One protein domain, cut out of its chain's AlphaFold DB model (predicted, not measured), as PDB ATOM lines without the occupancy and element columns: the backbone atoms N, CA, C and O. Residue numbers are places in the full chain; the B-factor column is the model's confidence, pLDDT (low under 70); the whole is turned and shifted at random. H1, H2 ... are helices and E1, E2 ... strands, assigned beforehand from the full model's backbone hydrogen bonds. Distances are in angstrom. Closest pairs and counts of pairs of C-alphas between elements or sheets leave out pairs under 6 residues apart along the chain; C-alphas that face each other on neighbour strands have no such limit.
ATOM      1  N   PHE A 229     -35.385  -4.860  39.050       83.69
ATOM      2  CA  PHE A 229     -34.194  -4.949  38.211       83.69
ATOM      3  C   PHE A 229     -33.189  -3.851  38.577       83.69
ATOM      4  O   PHE A 229     -31.989  -4.085  38.510       83.69
ATOM      5  N   PHE A 230     -33.640  -2.664  38.986       87.50
ATOM      6  CA  PHE A 230     -32.764  -1.546  39.304       87.50
ATOM      7  C   PHE A 230     -32.006  -1.753  40.623       87.50
ATOM      8  O   PHE A 230     -31.004  -1.077  40.848       87.50
ATOM      9  N   GLU A 231     -32.400  -2.701  41.478       89.56
ATOM     10  CA  GLU A 231     -31.677  -2.978  42.720       89.56
ATOM     11  C   GLU A 231     -30.224  -3.403  42.465       89.56
ATOM     12  O   GLU A 231     -29.899  -4.161  41.544       89.56
ATOM     13  N   GLY A 232     -29.325  -2.909  43.315       91.19
ATOM     14  CA  GLY A 232     -27.900  -3.207  43.245       91.19
ATOM     15  C   GLY A 232     -27.017  -1.971  43.134       91.19
ATOM     16  O   GLY A 232     -27.417  -0.851  43.440       91.19
ATOM     17  N   ALA A 233     -25.769  -2.206  42.740       92.88
ATOM     18  CA  ALA A 233     -24.763  -1.168  42.580       92.88
ATOM     19  C   ALA A 233     -24.631  -0.768  41.113       92.88
ATOM     20  O   ALA A 233     -24.503  -1.629  40.242       92.88
ATOM     21  N   TRP A 234     -24.568   0.530  40.868       93.94
ATOM     22  CA  TRP A 234     -24.412   1.136  39.557       93.94
ATOM     23  C   TRP A 234     -23.248   2.116  39.589       93.94
ATOM     24  O   TRP A 234     -23.067   2.855  40.555       93.94
ATOM     25  N   LYS A 235     -22.447   2.112  38.529       93.31
ATOM     26  CA  LYS A 235     -21.293   2.989  38.364       93.31
ATOM     27  C   LYS A 235     -21.512   3.891  37.161       93.31
ATOM     28  O   LYS A 235     -21.814   3.400  36.075       93.31
ATOM     29  N   SER A 236     -21.325   5.190  37.347       89.69
ATOM     30  CA  SER A 236     -21.378   6.146  36.245       89.69
ATOM     31  C   SER A 236     -20.139   6.068  35.347       89.69
ATOM     32  O   SER A 236     -19.027   5.791  35.816       89.69
ATOM     33  N   SER A 237     -20.331   6.319  34.055       81.44
ATOM     34  CA  SER A 237     -19.263   6.382  33.056       81.44
ATOM     35  C   SER A 237     -19.497   7.552  32.089       81.44
ATOM     36  O   SER A 237     -20.592   7.642  31.540       81.44
ATOM     37  N   PRO A 238     -18.504   8.423  31.827       69.69
ATOM     38  CA  PRO A 238     -17.231   8.556  32.540       69.69
ATOM     39  C   PRO A 238     -17.443   9.150  33.949       69.69
ATOM     40  O   PRO A 238     -18.498   9.696  34.241       69.69
ATOM     41  N   GLY A 239     -16.454   9.047  34.840       71.06
ATOM     42  CA  GLY A 239     -16.474   9.768  36.129       71.06
ATOM     43  C   GLY A 239     -16.658   8.914  37.384       71.06
ATOM     44  O   GLY A 239     -16.410   9.389  38.480       71.06
ATOM     45  N   GLY A 240     -17.011   7.632  37.271       82.81
ATOM     46  CA  GLY A 240     -16.824   6.668  38.361       82.81
ATOM     47  C   GLY A 240     -17.650   6.878  39.636       82.81
ATOM     48  O   GLY A 240     -17.437   6.130  40.588       82.81
ATOM     49  N   SER A 241     -18.604   7.814  39.647       91.12
ATOM     50  CA  SER A 241     -19.610   7.973  40.703       91.12
ATOM     51  C   SER A 241     -20.392   6.683  40.927       91.12
ATOM     52  O   SER A 241     -20.673   5.959  39.966       91.12
ATOM     53  N   MET A 242     -20.783   6.425  42.170       92.69
ATOM     54  CA  MET A 242     -21.493   5.210  42.566       92.69
ATOM     55  C   MET A 242     -22.921   5.517  43.008       92.69
ATOM     56  O   MET A 242     -23.159   6.424  43.798       92.69
ATOM     57  N   LEU A 243     -23.866   4.716  42.528       92.69
ATOM     58  CA  LEU A 243     -25.273   4.733  42.905       92.69
ATOM     59  C   LEU A 243     -25.633   3.351  43.460       92.69
ATOM     60  O   LEU A 243     -25.371   2.333  42.819       92.69
ATOM     61  N   TYR A 244     -26.237   3.300  44.641       94.44
ATOM     62  CA  TYR A 244     -26.708   2.052  45.241       94.44
ATOM     63  C   TYR A 244     -28.206   2.112  45.356       94.44
ATOM     64  O   TYR A 244     -28.707   3.006  46.017       94.44
ATOM     65  N   ALA A 245     -28.915   1.176  44.744       93.12
ATOM     66  CA  ALA A 245     -30.364   1.172  44.733       93.12
ATOM     67  C   ALA A 245     -30.929  -0.010  45.515       93.12
ATOM     68  O   ALA A 245     -30.418  -1.134  45.429       93.12
ATOM     69  N   ARG A 246     -31.986   0.262  46.277       91.38
ATOM     70  CA  ARG A 246     -32.726  -0.727  47.059       91.38
ATOM     71  C   ARG A 246     -34.187  -0.319  47.148       91.38
ATOM     72  O   ARG A 246     -34.489   0.868  47.282       91.38
ATOM     73  N   ILE A 247     -35.079  -1.298  47.112       89.31
ATOM     74  CA  ILE A 247     -36.496  -1.086  47.379       89.31
ATOM     75  C   ILE A 247     -36.714  -1.126  48.892       89.31
ATOM     76  O   ILE A 247     -36.434  -2.123  49.553       89.31
ATOM     77  N   ILE A 248     -37.219  -0.027  49.446       83.81
ATOM     78  CA  ILE A 248     -37.603   0.103  50.854       83.81
ATOM     79  C   ILE A 248     -39.067   0.539  50.884       83.81
ATOM     80  O   ILE A 248     -39.431   1.522  50.244       83.81
ATOM     81  N   ASN A 249     -39.920  -0.199  51.601       83.19
ATOM     82  CA  ASN A 249     -41.355   0.096  51.728       83.19
ATOM     83  C   ASN A 249     -42.066   0.283  50.367       83.19
ATOM     84  O   ASN A 249     -42.888   1.180  50.195       83.19
ATOM     85  N   GLY A 250     -41.708  -0.540  49.374       81.00
ATOM     86  CA  GLY A 250     -42.271  -0.481  48.019       81.00
ATOM     87  C   GLY A 250     -41.771   0.683  47.156       81.00
ATOM     88  O   GLY A 250     -42.189   0.801  46.008       81.00
ATOM     89  N   LYS A 251     -40.864   1.526  47.664       83.62
ATOM     90  CA  LYS A 251     -40.253   2.631  46.917       83.62
ATOM     91  C   LYS A 251     -38.794   2.327  46.615       83.62
ATOM     92  O   LYS A 251     -38.024   1.974  47.507       83.62
ATOM     93  N   LEU A 252     -38.400   2.495  45.357       88.88
ATOM     94  CA  LEU A 252     -36.996   2.435  44.970       88.88
ATOM     95  C   LEU A 252     -36.288   3.702  45.463       88.88
ATOM     96  O   LEU A 252     -36.678   4.817  45.119       88.88
ATOM     97  N   LEU A 253     -35.240   3.523  46.259       90.50
ATOM     98  CA  LEU A 253     -34.379   4.602  46.728       90.50
ATOM     99  C   LEU A 253     -32.960   4.349  46.246       90.50
ATOM    100  O   LEU A 253     -32.482   3.214  46.310       90.50
ATOM    101  N   ALA A 254     -32.277   5.403  45.804       94.00
ATOM    102  CA  ALA A 254     -30.931   5.264  45.274       94.00
ATOM    103  C   ALA A 254     -29.980   6.370  45.772       94.00
ATOM    104  O   ALA A 254     -29.823   7.403  45.116       94.00
ATOM    105  N   PRO A 255     -29.352   6.198  46.951       93.56
ATOM    106  CA  PRO A 255     -28.255   7.046  47.405       93.56
ATOM    107  C   PRO A 255     -27.062   7.029  46.430       93.56
ATOM    108  O   PRO A 255     -26.748   6.012  45.805       93.56
ATOM    109  N   TYR A 256     -26.393   8.175  46.318       92.62
ATOM    110  CA  TYR A 256     -25.385   8.474  45.302       92.62
ATOM    111  C   TYR A 256     -24.129   9.104  45.920       92.62
ATOM    112  O   TYR A 256     -24.229   9.961  46.797       92.62
ATOM    113  N   CYS A 257     -22.958   8.703  45.422       91.12
ATOM    114  CA  CYS A 257     -21.650   9.290  45.709       91.12
ATOM    115  C   CYS A 257     -21.044   9.817  44.409       91.12
ATOM    116  O   CYS A 257     -20.723   9.038  43.509       91.12
ATOM    117  N   TYR A 258     -20.849  11.127  44.321       88.44
ATOM    118  CA  TYR A 258     -20.201  11.766  43.186       88.44
ATOM    119  C   TYR A 258     -18.705  11.446  43.141       88.44
ATOM    120  O   TYR A 258     -18.035  11.471  44.169       88.44
ATOM    121  N   ASN A 259     -18.195  11.152  41.942       87.38
ATOM    122  CA  ASN A 259     -16.780  10.954  41.625       87.38
ATOM    123  C   ASN A 259     -16.031   9.998  42.576       87.38
ATOM    124  O   ASN A 259     -14.888  10.236  42.961       87.38
ATOM    125  N   GLY A 260     -16.686   8.913  42.994       86.88
ATOM    126  CA  GLY A 260     -16.089   7.962  43.921       86.88
ATOM    127  C   GLY A 260     -17.107   7.081  44.630       86.88
ATOM    128  O   GLY A 260     -18.203   6.830  44.130       86.88
ATOM    129  N   ASN A 261     -16.708   6.585  45.803       90.12
ATOM    130  CA  ASN A 261     -17.505   5.676  46.630       90.12
ATOM    131  C   ASN A 261     -17.315   5.888  48.150       90.12
ATOM    132  O   ASN A 261     -17.509   4.969  48.951       90.12
ATOM    133  N   SER A 262     -16.841   7.062  48.559       87.06
ATOM    134  CA  SER A 262     -16.406   7.336  49.934       87.06
ATOM    135  C   SER A 262     -17.561   7.716  50.861       87.06
ATOM    136  O   SER A 262     -17.601   7.238  51.994       87.06
ATOM    137  N   HIS A 263     -18.498   8.544  50.397       88.50
ATOM    138  CA  HIS A 263     -19.598   9.066  51.209       88.50
ATOM    139  C   HIS A 263     -20.833   9.420  50.372       88.50
ATOM    140  O   HIS A 263     -20.786   9.517  49.151       88.50
ATOM    141  N   LEU A 264     -21.956   9.653  51.046       88.12
ATOM    142  CA  LEU A 264     -23.183  10.134  50.419       88.12
ATOM    143  C   LEU A 264     -23.003  11.589  49.944       88.12
ATOM    144  O   LEU A 264     -22.568  12.436  50.722       88.12
ATOM    145  N   THR A 265     -23.350  11.888  48.692       88.25
ATOM    146  CA  THR A 265     -23.346  13.260  48.134       88.25
ATOM    147  C   THR A 265     -24.713  13.690  47.619       88.25
ATOM    148  O   THR A 265     -25.027  14.876  47.623       88.25
ATOM    149  N   ALA A 266     -25.535  12.745  47.173       88.88
ATOM    150  CA  ALA A 266     -26.881  12.997  46.678       88.88
ATOM    151  C   ALA A 266     -27.757  11.755  46.869       88.88
ATOM    152  O   ALA A 266     -27.283  10.685  47.257       88.88
ATOM    153  N   HIS A 267     -29.038  11.878  46.555       91.88
ATOM    154  CA  HIS A 267     -29.918  10.731  46.381       91.88
ATOM    155  C   HIS A 267     -30.833  10.911  45.175       91.88
ATOM    156  O   HIS A 267     -31.111  12.033  44.751       91.88
ATOM    157  N   TYR A 268     -31.305   9.789  44.648       91.56
ATOM    158  CA  TYR A 268     -32.367   9.729  43.660       91.56
ATOM    159  C   TYR A 268     -33.607   9.090  44.296       91.56
ATOM    160  O   TYR A 268     -33.487   8.165  45.112       91.56
ATOM    161  N   TYR A 269     -34.784   9.601  43.939       87.31
ATOM    162  CA  TYR A 269     -36.079   9.226  44.511       87.31
ATOM    163  C   TYR A 269     -37.224   9.450  43.504       87.31
ATOM    164  O   TYR A 269     -36.996   9.961  42.410       87.31
ATOM    165  N   ASP A 270     -38.447   9.037  43.855       85.12
ATOM    166  CA  ASP A 270     -39.647   9.116  42.996       85.12
ATOM    167  C   ASP A 270     -39.455   8.494  41.601       85.12
ATOM    168  O   ASP A 270     -39.815   9.068  40.571       85.12
ATOM    169  N   PHE A 271     -38.871   7.295  41.575       87.31
ATOM    170  CA  PHE A 271     -38.657   6.536  40.348       87.31
ATOM    171  C   PHE A 271     -39.975   6.075  39.725       87.31
ATOM    172  O   PHE A 271     -40.798   5.444  40.387       87.31
ATOM    173  N   HIS A 272     -40.114   6.317  38.428       83.06
ATOM    174  CA  HIS A 272     -41.189   5.820  37.583       83.06
ATOM    175  C   HIS A 272     -40.588   5.147  36.353       83.06
ATOM    176  O   HIS A 272     -39.621   5.647  35.775       83.06
ATOM    177  N   ARG A 273     -41.162   4.013  35.949       79.75
ATOM    178  CA  ARG A 273     -40.770   3.292  34.738       79.75
ATOM    179  C   ARG A 273     -41.900   3.349  33.717       79.75
ATOM    180  O   ARG A 273     -43.048   3.088  34.048       79.75
ATOM    181  N   LEU A 274     -41.552   3.695  32.482       72.06
ATOM    182  CA  LEU A 274     -42.443   3.750  31.326       72.06
ATOM    183  C   LEU A 274     -41.781   2.956  30.191       72.06
ATOM    184  O   LEU A 274     -40.914   3.467  29.478       72.06
ATOM    185  N   GLY A 275     -42.121   1.668  30.081       74.19
ATOM    186  CA  GLY A 275     -41.463   0.736  29.162       74.19
ATOM    187  C   GLY A 275     -39.960   0.616  29.446       74.19
ATOM    188  O   GLY A 275     -39.548   0.140  30.509       74.19
ATOM    189  N   ASN A 276     -39.132   1.078  28.506       79.12
ATOM    190  CA  ASN A 276     -37.673   1.134  28.657       79.12
ATOM    191  C   ASN A 276     -37.161   2.468  29.220       79.12
ATOM    192  O   ASN A 276     -35.955   2.640  29.319       79.12
ATOM    193  N   THR A 277     -38.030   3.404  29.597       79.94
ATOM    194  CA  THR A 277     -37.624   4.712  30.133       79.94
ATOM    195  C   THR A 277     -37.793   4.739  31.649       79.94
ATOM    196  O   THR A 277     -38.813   4.300  32.175       79.94
ATOM    197  N   ILE A 278     -36.811   5.279  32.361       85.69
ATOM    198  CA  ILE A 278     -36.829   5.551  33.797       85.69
ATOM    199  C   ILE A 278     -36.829   7.059  33.982       85.69
ATOM    200  O   ILE A 278     -35.986   7.750  33.416       85.69
ATOM    201  N   ILE A 279     -37.727   7.552  34.821       85.69
ATOM    202  CA  ILE A 279     -37.780   8.946  35.250       85.69
ATOM    203  C   ILE A 279     -37.606   8.960  36.763       85.69
ATOM    204  O   ILE A 279     -38.254   8.184  37.461       85.69
ATOM    205  N   ALA A 280     -36.730   9.812  37.282       87.81
ATOM    206  CA  ALA A 280     -36.548   9.966  38.723       87.81
ATOM    207  C   ALA A 280     -36.163  11.397  39.083       87.81
ATOM    208  O   ALA A 280     -35.649  12.144  38.250       87.81
ATOM    209  N   ARG A 281     -36.371  11.774  40.341       87.00
ATOM    210  CA  ARG A 281     -35.866  13.024  40.909       87.00
ATOM    211  C   ARG A 281     -34.511  12.797  41.557       87.00
ATOM    212  O   ARG A 281     -34.227  11.696  42.024       87.00
ATOM    213  N   PHE A 282     -33.691  13.839  41.618       88.19
ATOM    214  CA  PHE A 282     -32.460  13.821  42.404       88.19
ATOM    215  C   PHE A 282     -32.327  15.081  43.246       88.19
ATOM    216  O   PHE A 282     -32.835  16.145  42.889       88.19
ATOM    217  N   LYS A 283     -31.598  14.953  44.353       86.62
ATOM    218  CA  LYS A 283     -31.231  16.070  45.219       86.62
ATOM    219  C   LYS A 283     -29.847  15.850  45.807       86.62
ATOM    220  O   LYS A 283     -29.550  14.772  46.322       86.62
ATOM    221  N   TRP A 284     -29.011  16.874  45.720       85.06
ATOM    222  CA  TRP A 284     -27.687  16.894  46.325       85.06
ATOM    223  C   TRP A 284     -27.762  17.375  47.765       85.06
ATOM    224  O   TRP A 284     -28.531  18.274  48.107       85.06
ATOM    225  N   PHE A 285     -26.939  16.771  48.612       82.25
ATOM    226  CA  PHE A 285     -26.800  17.172  50.000       82.25
ATOM    227  C   PHE A 285     -25.650  18.166  50.133       82.25
ATOM    228  O   PHE A 285     -24.585  17.980  49.543       82.25
ATOM    229  N   ARG A 286     -25.840  19.197  50.960       63.44
ATOM    230  CA  ARG A 286     -24.716  19.990  51.462       63.44
ATOM    231  C   ARG A 286     -23.879  19.072  52.346       63.44
ATOM    232  O   ARG A 286     -24.377  18.568  53.348       63.44
ATOM    233  N   THR A 287     -22.644  18.803  51.946       54.22
ATOM    234  CA  THR A 287     -21.703  18.041  52.769       54.22
ATOM    235  C   THR A 287     -20.841  19.028  53.554       54.22
ATOM    236  O   THR A 287     -20.351  20.000  52.994       54.22
ATOM    237  N   GLU A 288     -20.658  18.792  54.856       43.47
ATOM    238  CA  GLU A 288     -19.773  19.579  55.740       43.47
ATOM    239  C   GLU A 288     -18.272  19.345  55.458       43.47
ATOM    240  O   GLU A 288     -17.412  19.867  56.160       43.47
ATOM    241  N   PHE A 289     -17.935  18.569  54.425       42.75
ATOM    242  CA  PHE A 289     -16.566  18.204  54.076       42.75
ATOM    243  C   PHE A 289     -16.276  18.537  52.609       42.75
ATOM    244  O   PHE A 289     -16.541  17.738  51.718       42.75
ATOM    245  N   GLY A 290     -15.739  19.747  52.414       40.06
ATOM    246  CA  GLY A 290     -14.883  20.198  51.310       40.06
ATOM    247  C   GLY A 290     -15.071  19.550  49.938       40.06
ATOM    248  O   GLY A 290     -14.350  18.619  49.586       40.06
ATOM    249  N   PHE A 291     -15.936  20.140  49.114       39.00
ATOM    250  CA  PHE A 291     -15.649  20.228  47.685       39.00
ATOM    251  C   PHE A 291     -14.921  21.555  47.436       39.00
ATOM    252  O   PHE A 291     -15.517  22.616  47.607       39.00
ATOM    253  N   ASP A 292     -13.649  21.483  47.032       34.56
ATOM    254  CA  ASP A 292     -12.867  22.603  46.486       34.56
ATOM    255  C   ASP A 292     -13.398  22.983  45.092       34.56
ATOM    256  O   ASP A 292     -12.814  22.672  44.056       34.56
ATOM    257  N   PHE A 293     -14.549  23.641  45.068       37.50
ATOM    258  CA  PHE A 293     -14.896  24.613  44.039       37.50
ATOM    259  C   PHE A 293     -15.469  25.813  44.786       37.50
ATOM    260  O   PHE A 293     -16.457  25.669  45.507       37.50
ATOM    261  N   GLU A 294     -14.825  26.971  44.647       33.22
ATOM    262  CA  GLU A 294     -15.270  28.264  45.173       33.22
ATOM    263  C   GLU A 294     -16.685  28.591  44.659       33.22
ATOM    264  O   GLU A 294     -16.884  29.228  43.632       33.22
ATOM    265  N   LEU A 295     -17.694  28.096  45.368       43.31
ATOM    266  CA  LEU A 295     -19.104  28.470  45.243       43.31
ATOM    267  C   LEU A 295     -19.657  28.873  46.620       43.31
ATOM    268  O   LEU A 295     -20.864  28.834  46.854       43.31
ATOM    269  N   SER A 296     -18.767  29.262  47.543       34.50
ATOM    270  CA  SER A 296     -19.092  29.701  48.903       34.50
ATOM    271  C   SER A 296     -19.798  31.055  48.971       34.50
ATOM    272  O   SER A 296     -20.301  31.402  50.035       34.50
ATOM    273  N   ASP A 297     -19.897  31.788  47.860       37.44
ATOM    274  CA  ASP A 297     -20.402  33.169  47.868       37.44
ATOM    275  C   ASP A 297     -21.884  33.297  47.470       37.44
ATOM    276  O   ASP A 297     -22.410  34.404  47.384       37.44
ATOM    277  N   TYR A 298     -22.599  32.181  47.270       40.28
ATOM    278  CA  TYR A 298     -24.037  32.198  46.974       40.28
ATOM    279  C   TYR A 298     -24.854  31.404  48.004       40.28
ATOM    280  O   TYR A 298     -25.048  30.188  47.899       40.28
ATOM    281  N   GLU A 299     -25.426  32.116  48.979       36.06
ATOM    282  CA  GLU A 299     -26.561  31.619  49.757       36.06
ATOM    283  C   GLU A 299     -27.743  31.323  48.808       36.06
ATOM    284  O   GLU A 299     -28.434  32.233  48.363       36.06
ATOM    285  N   GLY A 300     -27.985  30.049  48.461       42.88
ATOM    286  CA  GLY A 300     -29.234  29.676  47.770       42.88
ATOM    287  C   GLY A 300     -29.263  28.411  46.907       42.88
ATOM    288  O   GLY A 300     -30.351  27.982  46.534       42.88
ATOM    289  N   PHE A 301     -28.141  27.760  46.594       48.62
ATOM    290  CA  PHE A 301     -28.175  26.621  45.662       48.62
ATOM    291  C   PHE A 301     -28.569  25.291  46.338       48.62
ATOM    292  O   PHE A 301     -27.722  24.549  46.835       48.62
ATOM    293  N   ASN A 302     -29.867  24.966  46.338       61.09
ATOM    294  CA  ASN A 302     -30.345  23.580  46.436       61.09
ATOM    295  C   ASN A 302     -30.234  22.946  45.046       61.09
ATOM    296  O   ASN A 302     -31.039  23.232  44.162       61.09
ATOM    297  N   ILE A 303     -29.228  22.097  44.841       76.19
ATOM    298  CA  ILE A 303     -29.066  21.389  43.572       76.19
ATOM    299  C   ILE A 303     -30.012  20.183  43.568       76.19
ATOM    300  O   ILE A 303     -29.708  19.116  44.104       76.19
ATOM    301  N   GLU A 304     -31.179  20.364  42.966       82.88
ATOM    302  CA  GLU A 304     -32.187  19.328  42.749       82.88
ATOM    303  C   GLU A 304     -32.732  19.393  41.319       82.88
ATOM    304  O   GLU A 304     -32.582  20.399  40.621       82.88
ATOM    305  N   GLY A 305     -33.330  18.296  40.861       83.31
ATOM    306  CA  GLY A 305     -33.796  18.183  39.485       83.31
ATOM    307  C   GLY A 305     -34.390  16.818  39.168       83.31
ATOM    308  O   GLY A 305     -34.871  16.108  40.059       83.31
ATOM    309  N   TYR A 306     -34.353  16.455  37.889       84.94
ATOM    310  CA  TYR A 306     -34.825  15.166  37.393       84.94
ATOM    311  C   TYR A 306     -33.813  14.518  36.446       84.94
ATOM    312  O   TYR A 306     -32.963  15.181  35.849       84.94
ATOM    313  N   THR A 307     -33.905  13.199  36.338       85.19
ATOM    314  CA  THR A 307     -33.143  12.366  35.411       85.19
ATOM    315  C   THR A 307     -34.103  11.542  34.571       85.19
ATOM    316  O   THR A 307     -35.134  11.080  35.069       85.19
ATOM    317  N   ILE A 308     -33.757  11.368  33.301       85.62
ATOM    318  CA  ILE A 308     -34.463  10.491  32.372       85.62
ATOM    319  C   ILE A 308     -33.422   9.555  31.767       85.62
ATOM    320  O   ILE A 308     -32.418  10.012  31.223       85.62
ATOM    321  N   MET A 309     -33.634   8.246  31.905       86.19
ATOM    322  CA  MET A 309     -32.681   7.210  31.508       86.19
ATOM    323  C   MET A 309     -33.371   6.081  30.756       86.19
ATOM    324  O   MET A 309     -34.360   5.532  31.227       86.19
ATOM    325  N   ASN A 310     -32.792   5.668  29.642       86.06
ATOM    326  CA  ASN A 310     -33.209   4.504  28.885       86.06
ATOM    327  C   ASN A 310     -32.492   3.245  29.349       86.06
ATOM    328  O   ASN A 310     -31.282   3.234  29.569       86.06
ATOM    329  N   ILE A 311     -33.264   2.172  29.453       86.56
ATOM    330  CA  ILE A 311     -32.819   0.813  29.703       86.56
ATOM    331  C   ILE A 311     -32.393   0.227  28.357       86.56
ATOM    332  O   ILE A 311     -33.226  -0.251  27.589       86.56
ATOM    333  N   GLU A 312     -31.095   0.284  28.058       84.50
ATOM    334  CA  GLU A 312     -30.536  -0.387  26.876       84.50
ATOM    335  C   GLU A 312     -30.394  -1.897  27.115       84.50
ATOM    336  O   GLU A 312     -30.577  -2.705  26.206       84.50
ATOM    337  N   SER A 313     -30.090  -2.282  28.354       84.12
ATOM    338  CA  SER A 313     -30.007  -3.669  28.810       84.12
ATOM    339  C   SER A 313     -30.175  -3.738  30.332       84.12
ATOM    340  O   SER A 313     -30.216  -2.723  31.028       84.12
ATOM    341  N   SER A 314     -30.244  -4.950  30.891       84.06
ATOM    342  CA  SER A 314     -30.353  -5.148  32.345       84.06
ATOM    343  C   SER A 314     -29.134  -4.638  33.128       84.06
ATOM    344  O   SER A 314     -29.209  -4.488  34.348       84.06
ATOM    345  N   ASP A 315     -28.017  -4.358  32.463       88.25
ATOM    346  CA  ASP A 315     -26.758  -3.890  33.039       88.25
ATOM    347  C   ASP A 315     -26.307  -2.511  32.538       88.25
ATOM    348  O   ASP A 315     -25.264  -2.025  32.986       88.25
ATOM    349  N   ARG A 316     -27.087  -1.851  31.673       89.56
ATOM    350  CA  ARG A 316     -26.727  -0.556  31.094       89.56
ATOM    351  C   ARG A 316     -27.923   0.375  30.960       89.56
ATOM    352  O   ARG A 316     -28.916   0.055  30.307       89.56
ATOM    353  N   LEU A 317     -27.768   1.563  31.536       90.44
ATOM    354  CA  LEU A 317     -28.708   2.668  31.425       90.44
ATOM    355  C   LEU A 317     -28.008   3.885  30.835       90.44
ATOM    356  O   LEU A 317     -26.867   4.180  31.198       90.44
ATOM    357  N   VAL A 318     -28.697   4.605  29.960       88.19
ATOM    358  CA  VAL A 318     -28.145   5.768  29.263       88.19
ATOM    359  C   VAL A 318     -29.183   6.880  29.231       88.19
ATOM    360  O   VAL A 318     -30.339   6.627  28.918       88.19
ATOM    361  N   GLY A 319     -28.799   8.111  29.547       86.00
ATOM    362  CA  GLY A 319     -29.729   9.233  29.534       86.00
ATOM    363  C   GLY A 319     -29.089  10.553  29.924       86.00
ATOM    364  O   GLY A 319     -27.916  10.797  29.637       86.00
ATOM    365  N   GLY A 320     -29.858  11.399  30.599       84.56
ATOM    366  CA  GLY A 320     -29.394  12.702  31.052       84.56
ATOM    367  C   GLY A 320     -30.177  13.248  32.237       84.56
ATOM    368  O   GLY A 320     -31.237  12.736  32.599       84.56
ATOM    369  N   TRP A 321     -29.626  14.288  32.851       82.50
ATOM    370  CA  TRP A 321     -30.229  14.992  33.976       82.50
ATOM    371  C   TRP A 321     -30.258  16.507  33.738       82.50
ATOM    372  O   TRP A 321     -29.441  17.044  32.987       82.50
ATOM    373  N   TRP A 322     -31.209  17.182  34.390       83.06
ATOM    374  CA  TRP A 322     -31.445  18.630  34.304       83.06
ATOM    375  C   TRP A 322     -31.526  19.251  35.703       83.06
ATOM    376  O   TRP A 322     -32.097  18.648  36.615       83.06
ATOM    377  N   TYR A 323     -30.977  20.459  35.874       75.81
ATOM    378  CA  TYR A 323     -31.104  21.245  37.109       75.81
ATOM    379  C   TYR A 323     -32.415  22.053  37.143       75.81
ATOM    380  O   TYR A 323     -32.800  22.661  36.145       75.81
ATOM    381  N   GLY A 324     -33.054  22.145  38.315       67.50
ATOM    382  CA  GLY A 324     -34.152  23.082  38.586       67.50
ATOM    383  C   GLY A 324     -35.521  22.704  38.000       67.50
ATOM    384  O   GLY A 324     -35.782  21.554  37.653       67.50
ATOM    385  N   THR A 325     -36.415  23.697  37.909       46.00
ATOM    386  CA  THR A 325     -37.778  23.619  37.336       46.00
ATOM    387  C   THR A 325     -37.802  23.801  35.811       46.00
ATOM    388  O   THR A 325     -38.804  24.260  35.261       46.00
ATOM    389  N   TYR A 326     -36.704  23.490  35.112       48.34
ATOM    390  CA  TYR A 326     -36.674  23.557  33.650       48.34
ATOM    391  C   TYR A 326     -37.734  22.624  33.056       48.34
ATOM    392  O   TYR A 326     -37.862  21.474  33.487       48.34
ATOM    393  N   GLN A 327     -38.495  23.155  32.091       49.22
ATOM    394  CA  GLN A 327     -39.583  22.473  31.389       49.22
ATOM    395  C   GLN A 327     -39.162  21.045  31.033       49.22
ATOM    396  O   GLN A 327     -38.141  20.841  30.376       49.22
ATOM    397  N   ILE A 328     -39.932  20.063  31.511       50.59
ATOM    398  CA  ILE A 328     -39.839  18.679  31.038       50.59
ATOM    399  C   ILE A 328     -39.880  18.749  29.503       50.59
ATOM    400  O   ILE A 328     -40.747  19.462  28.990       50.59
ATOM    401  N   PRO A 329     -38.968  18.080  28.770       50.16
ATOM    402  CA  PRO A 329     -38.965  18.128  27.312       50.16
ATOM    403  C   PRO A 329     -40.369  17.854  26.765       50.16
ATOM    404  O   PRO A 329     -41.012  16.897  27.202       50.16
ATOM    405  N   GLU A 330     -40.834  18.695  25.830       48.00
ATOM    406  CA  GLU A 330     -42.229  18.742  25.345       48.00
ATOM    407  C   GLU A 330     -42.776  17.378  24.897       48.00
ATOM    408  O   GLU A 330     -43.981  17.151  24.915       48.00
ATOM    409  N   THR A 331     -41.897  16.433  24.555       51.78
ATOM    410  CA  THR A 331     -42.250  15.026  24.365       51.78
ATOM    411  C   THR A 331     -41.172  14.095  24.924       51.78
ATOM    412  O   THR A 331     -40.025  14.094  24.477       51.78
ATOM    413  N   ILE A 332     -41.572  13.195  25.834       50.09
ATOM    414  CA  ILE A 332     -40.753  12.056  26.308       50.09
ATOM    415  C   ILE A 332     -40.246  11.214  25.115       50.09
ATOM    416  O   ILE A 332     -39.149  10.660  25.155       50.09
ATOM    417  N   ALA A 333     -41.001  11.186  24.009       46.09
ATOM    418  CA  ALA A 333     -40.653  10.475  22.780       46.09
ATOM    419  C   ALA A 333     -39.372  10.989  22.081       46.09
ATOM    420  O   ALA A 333     -38.667  10.186  21.467       46.09
ATOM    421  N   LEU A 334     -39.027  12.282  22.195       45.47
ATOM    422  CA  LEU A 334     -37.817  12.860  21.577       45.47
ATOM    423  C   LEU A 334     -36.525  12.525  22.341       45.47
ATOM    424  O   LEU A 334     -35.435  12.560  21.766       45.47
ATOM    425  N   ILE A 335     -36.620  12.163  23.623       50.09
ATOM    426  CA  ILE A 335     -35.457  11.791  24.451       50.09
ATOM    427  C   ILE A 335     -34.859  10.457  23.978       50.09
ATOM    428  O   ILE A 335     -33.653  10.237  24.075       50.09
ATOM    429  N   ASN A 336     -35.678   9.598  23.368       50.00
ATOM    430  CA  ASN A 336     -35.255   8.288  22.875       50.00
ATOM    431  C   ASN A 336     -34.462   8.340  21.565       50.00
ATOM    432  O   ASN A 336     -33.838   7.345  21.205       50.00
ATOM    433  N   GLN A 337     -34.477   9.471  20.851       47.47
ATOM    434  CA  GLN A 337     -33.833   9.582  19.541       47.47
ATOM    435  C   GLN A 337     -32.520  10.370  19.589       47.47
ATOM    436  O   GLN A 337     -31.597  10.025  18.848       47.47
ATOM    437  N   HIS A 338     -32.385  11.383  20.457       50.16
ATOM    438  CA  HIS A 338     -31.210  12.267  20.499       50.16
ATOM    439  C   HIS A 338     -30.708  12.508  21.936       50.16
ATOM    440  O   HIS A 338     -31.404  13.083  22.766       50.16
ATOM    441  N   MET A 339     -29.455  12.120  22.214       53.75
ATOM    442  CA  MET A 339     -28.758  12.312  23.503       53.75
ATOM    443  C   MET A 339     -28.230  13.744  23.736       53.75
ATOM    444  O   MET A 339     -27.330  13.953  24.547       53.75
ATOM    445  N   GLN A 340     -28.737  14.743  23.016       59.25
ATOM    446  CA  GLN A 340     -28.331  16.139  23.183       59.25
ATOM    447  C   GLN A 340     -29.568  17.028  23.176       59.25
ATOM    448  O   GLN A 340     -30.028  17.470  22.127       59.25
ATOM    449  N   HIS A 341     -30.105  17.263  24.370       64.50
ATOM    450  CA  HIS A 341     -31.191  18.210  24.603       64.50
ATOM    451  C   HIS A 341     -30.650  19.470  25.291       64.50
ATOM    452  O   HIS A 341     -29.716  19.364  26.094       64.50
ATOM    453  N   PRO A 342     -31.204  20.664  25.012       62.56
ATOM    454  CA  PRO A 342     -30.801  21.891  25.691       62.56
ATOM    455  C   PRO A 342     -30.847  21.739  27.219       62.56
ATOM    456  O   PRO A 342     -31.824  21.238  27.778       62.56
ATOM    457  N   GLY A 343     -29.769  22.137  27.898       69.31
ATOM    458  CA  GLY A 343     -29.660  22.064  29.362       69.31
ATOM    459  C   GLY A 343     -29.473  20.657  29.949       69.31
ATOM    460  O   GLY A 343     -29.402  20.532  31.169       69.31
ATOM    461  N   MET A 344     -29.374  19.616  29.114       79.12
ATOM    462  CA  MET A 344     -29.158  18.237  29.555       79.12
ATOM    463  C   MET A 344     -27.673  17.956  29.797       79.12
ATOM    464  O   MET A 344     -26.843  18.154  28.907       79.12
ATOM    465  N   ALA A 345     -27.346  17.383  30.952       81.69
ATOM    466  CA  ALA A 345     -26.047  16.764  31.191       81.69
ATOM    467  C   ALA A 345     -26.151  15.233  31.040       81.69
ATOM    468  O   ALA A 345     -27.008  14.616  31.678       81.69
ATOM    469  N   PRO A 346     -25.317  14.589  30.201       82.88
ATOM    470  CA  PRO A 346     -25.426  13.159  29.931       82.88
ATOM    471  C   PRO A 346     -24.993  12.308  31.129       82.88
ATOM    472  O   PRO A 346     -24.060  12.645  31.859       82.88
ATOM    473  N   ILE A 347     -25.645  11.159  31.298       85.06
ATOM    474  CA  ILE A 347     -25.295  10.143  32.289       85.06
ATOM    475  C   ILE A 347     -25.413   8.746  31.684       85.06
ATOM    476  O   ILE A 347     -26.364   8.420  30.977       85.06
ATOM    477  N   MET A 348     -24.447   7.892  32.002       89.94
ATOM    478  CA  MET A 348     -24.512   6.463  31.717       89.94
ATOM    479  C   MET A 348     -24.223   5.702  32.999       89.94
ATOM    480  O   MET A 348     -23.214   5.969  33.647       89.94
ATOM    481  N   LEU A 349     -25.094   4.759  33.351       91.06
ATOM    482  CA  LEU A 349     -24.937   3.881  34.504       91.06
ATOM    483  C   LEU A 349     -24.706   2.450  34.033       91.06
ATOM    484  O   LEU A 349     -25.501   1.879  33.290       91.06
ATOM    485  N   LEU A 350     -23.617   1.863  34.512       91.56
ATOM    486  CA  LEU A 350     -23.247   0.478  34.268       91.56
ATOM    487  C   LEU A 350     -23.403  -0.309  35.560       91.56
ATOM    488  O   LEU A 350     -22.940   0.123  36.621       91.56
ATOM    489  N   ARG A 351     -24.042  -1.472  35.491       90.56
ATOM    490  CA  ARG A 351     -24.211  -2.326  36.663       90.56
ATOM    491  C   ARG A 351     -22.846  -2.802  37.156       90.56
ATOM    492  O   ARG A 351     -22.054  -3.390  36.423       90.56
ATOM    493  N   GLY A 352     -22.571  -2.546  38.429       78.94
ATOM    494  CA  GLY A 352     -21.386  -3.043  39.114       78.94
ATOM    495  C   GLY A 352     -21.453  -4.553  39.358       78.94
ATOM    496  O   GLY A 352     -22.500  -5.189  39.232       78.94
ATOM    497  N   LYS A 353     -20.327  -5.151  39.767       71.69
ATOM    498  CA  LYS A 353     -20.304  -6.561  40.196       71.69
ATOM    499  C   LYS A 353     -21.323  -6.783  41.321       71.69
ATOM    500  O   LYS A 353     -21.483  -5.917  42.179       71.69
ATOM    501  N   LYS A 354     -21.965  -7.959  41.353       67.44
ATOM    502  CA  LYS A 354     -22.840  -8.359  42.469       67.44
ATOM    503  C   LYS A 354     -22.061  -8.248  43.784       67.44
ATOM    504  O   LYS A 354     -21.136  -9.021  44.023       67.44
ATOM    505  N   ILE A 355     -22.433  -7.289  44.623       71.06
ATOM    506  CA  ILE A 355     -21.859  -7.093  45.954       71.06
ATOM    507  C   ILE A 355     -22.858  -7.560  47.011       71.06
ATOM    508  O   ILE A 355     -24.047  -7.276  46.916       71.06
ATOM    509  N   LYS A 356     -22.373  -8.301  48.014       66.44
ATOM    510  CA  LYS A 356     -23.215  -8.864  49.087       66.44
ATOM    511  C   LYS A 356     -23.681  -7.822  50.108       66.44
ATOM    512  O   LYS A 356     -24.656  -8.063  50.808       66.44
ATOM    513  N   LYS A 357     -22.967  -6.700  50.229       81.31
ATOM    514  CA  LYS A 357     -23.254  -5.619  51.177       81.31
ATOM    515  C   LYS A 357     -22.847  -4.287  50.560       81.31
ATOM    516  O   LYS A 357     -21.815  -4.230  49.886       81.31
ATOM    517  N   PHE A 358     -23.653  -3.250  50.762       91.44
ATOM    518  CA  PHE A 358     -23.331  -1.909  50.284       91.44
ATOM    519  C   PHE A 358     -22.351  -1.204  51.236       91.44
ATOM    520  O   PHE A 358     -22.144  -1.665  52.366       91.44
ATOM    521  N   PRO A 359     -21.698  -0.113  50.796       91.25
ATOM    522  CA  PRO A 359     -20.876   0.710  51.676       91.25
ATOM    523  C   PRO A 359     -21.649   1.191  52.907       91.25
ATOM    524  O   PRO A 359     -22.866   1.362  52.858       91.25
ATOM    525  N   VAL A 360     -20.929   1.446  54.004       91.56
ATOM    526  CA  VAL A 360     -21.520   1.825  55.301       91.56
ATOM    527  C   VAL A 360     -22.474   3.015  55.164       91.56
ATOM    528  O   VAL A 360     -23.604   2.937  55.636       91.56
ATOM    529  N   TRP A 361     -22.068   4.057  54.436       91.12
ATOM    530  CA  TRP A 361     -22.877   5.259  54.218       91.12
ATOM    531  C   TRP A 361     -24.197   4.979  53.478       91.12
ATOM    532  O   TRP A 361     -25.221   5.589  53.779       91.12
ATOM    533  N   ALA A 362     -24.201   4.033  52.533       91.25
ATOM    534  CA  ALA A 362     -25.406   3.651  51.805       91.25
ATOM    535  C   ALA A 362     -26.339   2.831  52.706       91.25
ATOM    536  O   ALA A 362     -27.542   3.072  52.741       91.25
ATOM    537  N   GLU A 363     -25.787   1.900  53.492       93.12
ATOM    538  CA  GLU A 363     -26.564   1.126  54.467       93.12
ATOM    539  C   GLU A 363     -27.197   2.021  55.545       93.12
ATOM    540  O   GLU A 363     -28.344   1.804  55.930       93.12
ATOM    541  N   GLU A 364     -26.488   3.047  56.018       90.25
ATOM    542  CA  GLU A 364     -27.031   4.036  56.957       90.25
ATOM    543  C   GLU A 364     -28.170   4.858  56.353       90.25
ATOM    544  O   GLU A 364     -29.180   5.081  57.023       90.25
ATOM    545  N   TYR A 365     -28.048   5.261  55.084       90.44
ATOM    546  CA  TYR A 365     -29.126   5.933  54.363       90.44
ATOM    547  C   TYR A 365     -30.390   5.060  54.311       90.44
ATOM    548  O   TYR A 365     -31.474   5.521  54.669       90.44
ATOM    549  N   PHE A 366     -30.255   3.782  53.939       90.69
ATOM    550  CA  PHE A 366     -31.400   2.869  53.879       90.69
ATOM    551  C   PHE A 366     -32.023   2.624  55.252       90.69
ATOM    552  O   PHE A 366     -33.243   2.642  55.364       90.69
ATOM    553  N   LYS A 367     -31.212   2.465  56.306       88.94
ATOM    554  CA  LYS A 367     -31.721   2.321  57.679       88.94
ATOM    555  C   LYS A 367     -32.563   3.519  58.112       88.94
ATOM    556  O   LYS A 367     -33.617   3.321  58.706       88.94
ATOM    557  N   LYS A 368     -32.117   4.743  57.807       86.31
ATOM    558  CA  LYS A 368     -32.886   5.963  58.097       86.31
ATOM    559  C   LYS A 368     -34.210   5.969  57.331       86.31
ATOM    560  O   LYS A 368     -35.250   6.181  57.940       86.31
ATOM    561  N   ALA A 369     -34.174   5.651  56.037       82.19
ATOM    562  CA  ALA A 369     -35.365   5.606  55.191       82.19
ATOM    563  C   ALA A 369     -36.361   4.492  55.565       82.19
ATOM    564  O   ALA A 369     -37.541   4.628  55.285       82.19
ATOM    565  N   SER A 370     -35.915   3.393  56.185       79.62
ATOM    566  CA  SER A 370     -36.811   2.344  56.702       79.62
ATOM    567  C   SER A 370     -37.487   2.712  58.024       79.62
ATOM    568  O   SER A 370     -38.477   2.085  58.386       79.62
ATOM    569  N   ALA A 371     -36.929   3.673  58.765       70.19
ATOM    570  CA  ALA A 371     -37.466   4.150  60.040       70.19
ATOM    571  C   ALA A 371     -38.462   5.316  59.884       70.19
ATOM    572  O   ALA A 371     -39.037   5.755  60.877       70.19
ATOM    573  N   THR A 372     -38.621   5.822  58.657       55.97
ATOM    574  CA  THR A 372     -39.573   6.873  58.261       55.97
ATOM    575  C   THR A 372     -40.702   6.249  57.460       55.97
ATOM    576  O   THR A 372     -41.841   6.742  57.601       55.97
TER     577      THR A 372
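This is residues 229 to 372 of the 372 residues of an uncharacterized protein of Nitrosomonas oligotropha (UniProt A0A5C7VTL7). Eight antiparallel strands, E1 to E8, ring an axis to make a closed barrel, with helix H2 packed along the outside of its wall at E2 and E3. The very short helix H1 lies outside another part of the wall, near E5 and E6, and the loop residues 288 to 300 stick out from the body. The 144 printed residues run E1 E2 E3 E4 E5 E6 E7 H1 E8 H2, mostly strand by class. The whole is compact, with a radius of gyration of the C-alphas of 15.3 A and spans of 42 by 38 by 30 A.

The ring runs E1, residues 232 to 236, E2, 242 to 248, E3, 251 to 257, E4, 266 to 274, E5, 277 to 284, E6, 304 to 313, E7, 316 to 323, and E8, 345 to 351, then back to E1. E1 to E7 form a meander, each strand the antiparallel neighbour of the one before, and each consecutive pair in it is a hairpin. Within hydrogen-bond range are N 234 and O 243 between E1 and E2, 2.8 A; N 246 and O 253 between E2 and E3, 3.0 A; N 256 and O 266 between E3 and E4, 2.8 A; N 269 and O 281 between E4 and E5, 2.9 A; N 280 and O 307 between E5 and E6, 3.0 A; N 310 and O 318 between E6 and E7, 2.7 A; N 319 and O 347 between E7 and E8, 2.8 A. N 235 and O 350, 2.8 A, close the ring between E8 and E1, also antiparallel. E4 bends by 56 degrees at residue 270. H2, residues 360 to 370, is on the barrel, outside it, at a height over the sheet of 8.7 A. It lies over E3 and runs along the strands, only just, at 28 degrees to E3 on the local plane. The closest C-alphas of E3 and H2 are those of Pro 255 and Ala 362, 6.2 A apart. H1, residues 332 to 335, is also on the barrel and outside it, at a height of 9.4 A, and lies over none of the strands, but only just: 2 of its C-alphas fall on E5 and 2 on E6. H1 and H2 are apart. In H2 every O i to N i+4 pair is within hydrogen-bond range; H1 is too short for such a pair.

E1 begins at C-alpha 232, (-27.900, -3.207, 43.245). E6, the longest strand, spans 27.0 A from first to last C-alpha, E4 23.7 A, E7 23.0 A and E5 22.6 A. H2 spans 15.4 A and ends at C-alpha 370, (-36.811, 2.344, 56.702).

The C-alphas of Gly 275 and Asp 297, the two farthest apart, are 43.0 A apart. The printed part has no cut and ends at the chain's last residue, 372. The long link is E5 to E6, residues 285 to 303. Mean pLDDT of the printed part is 75.9; 41 residues are under 70, among them 286 to 302 and 324 to 343.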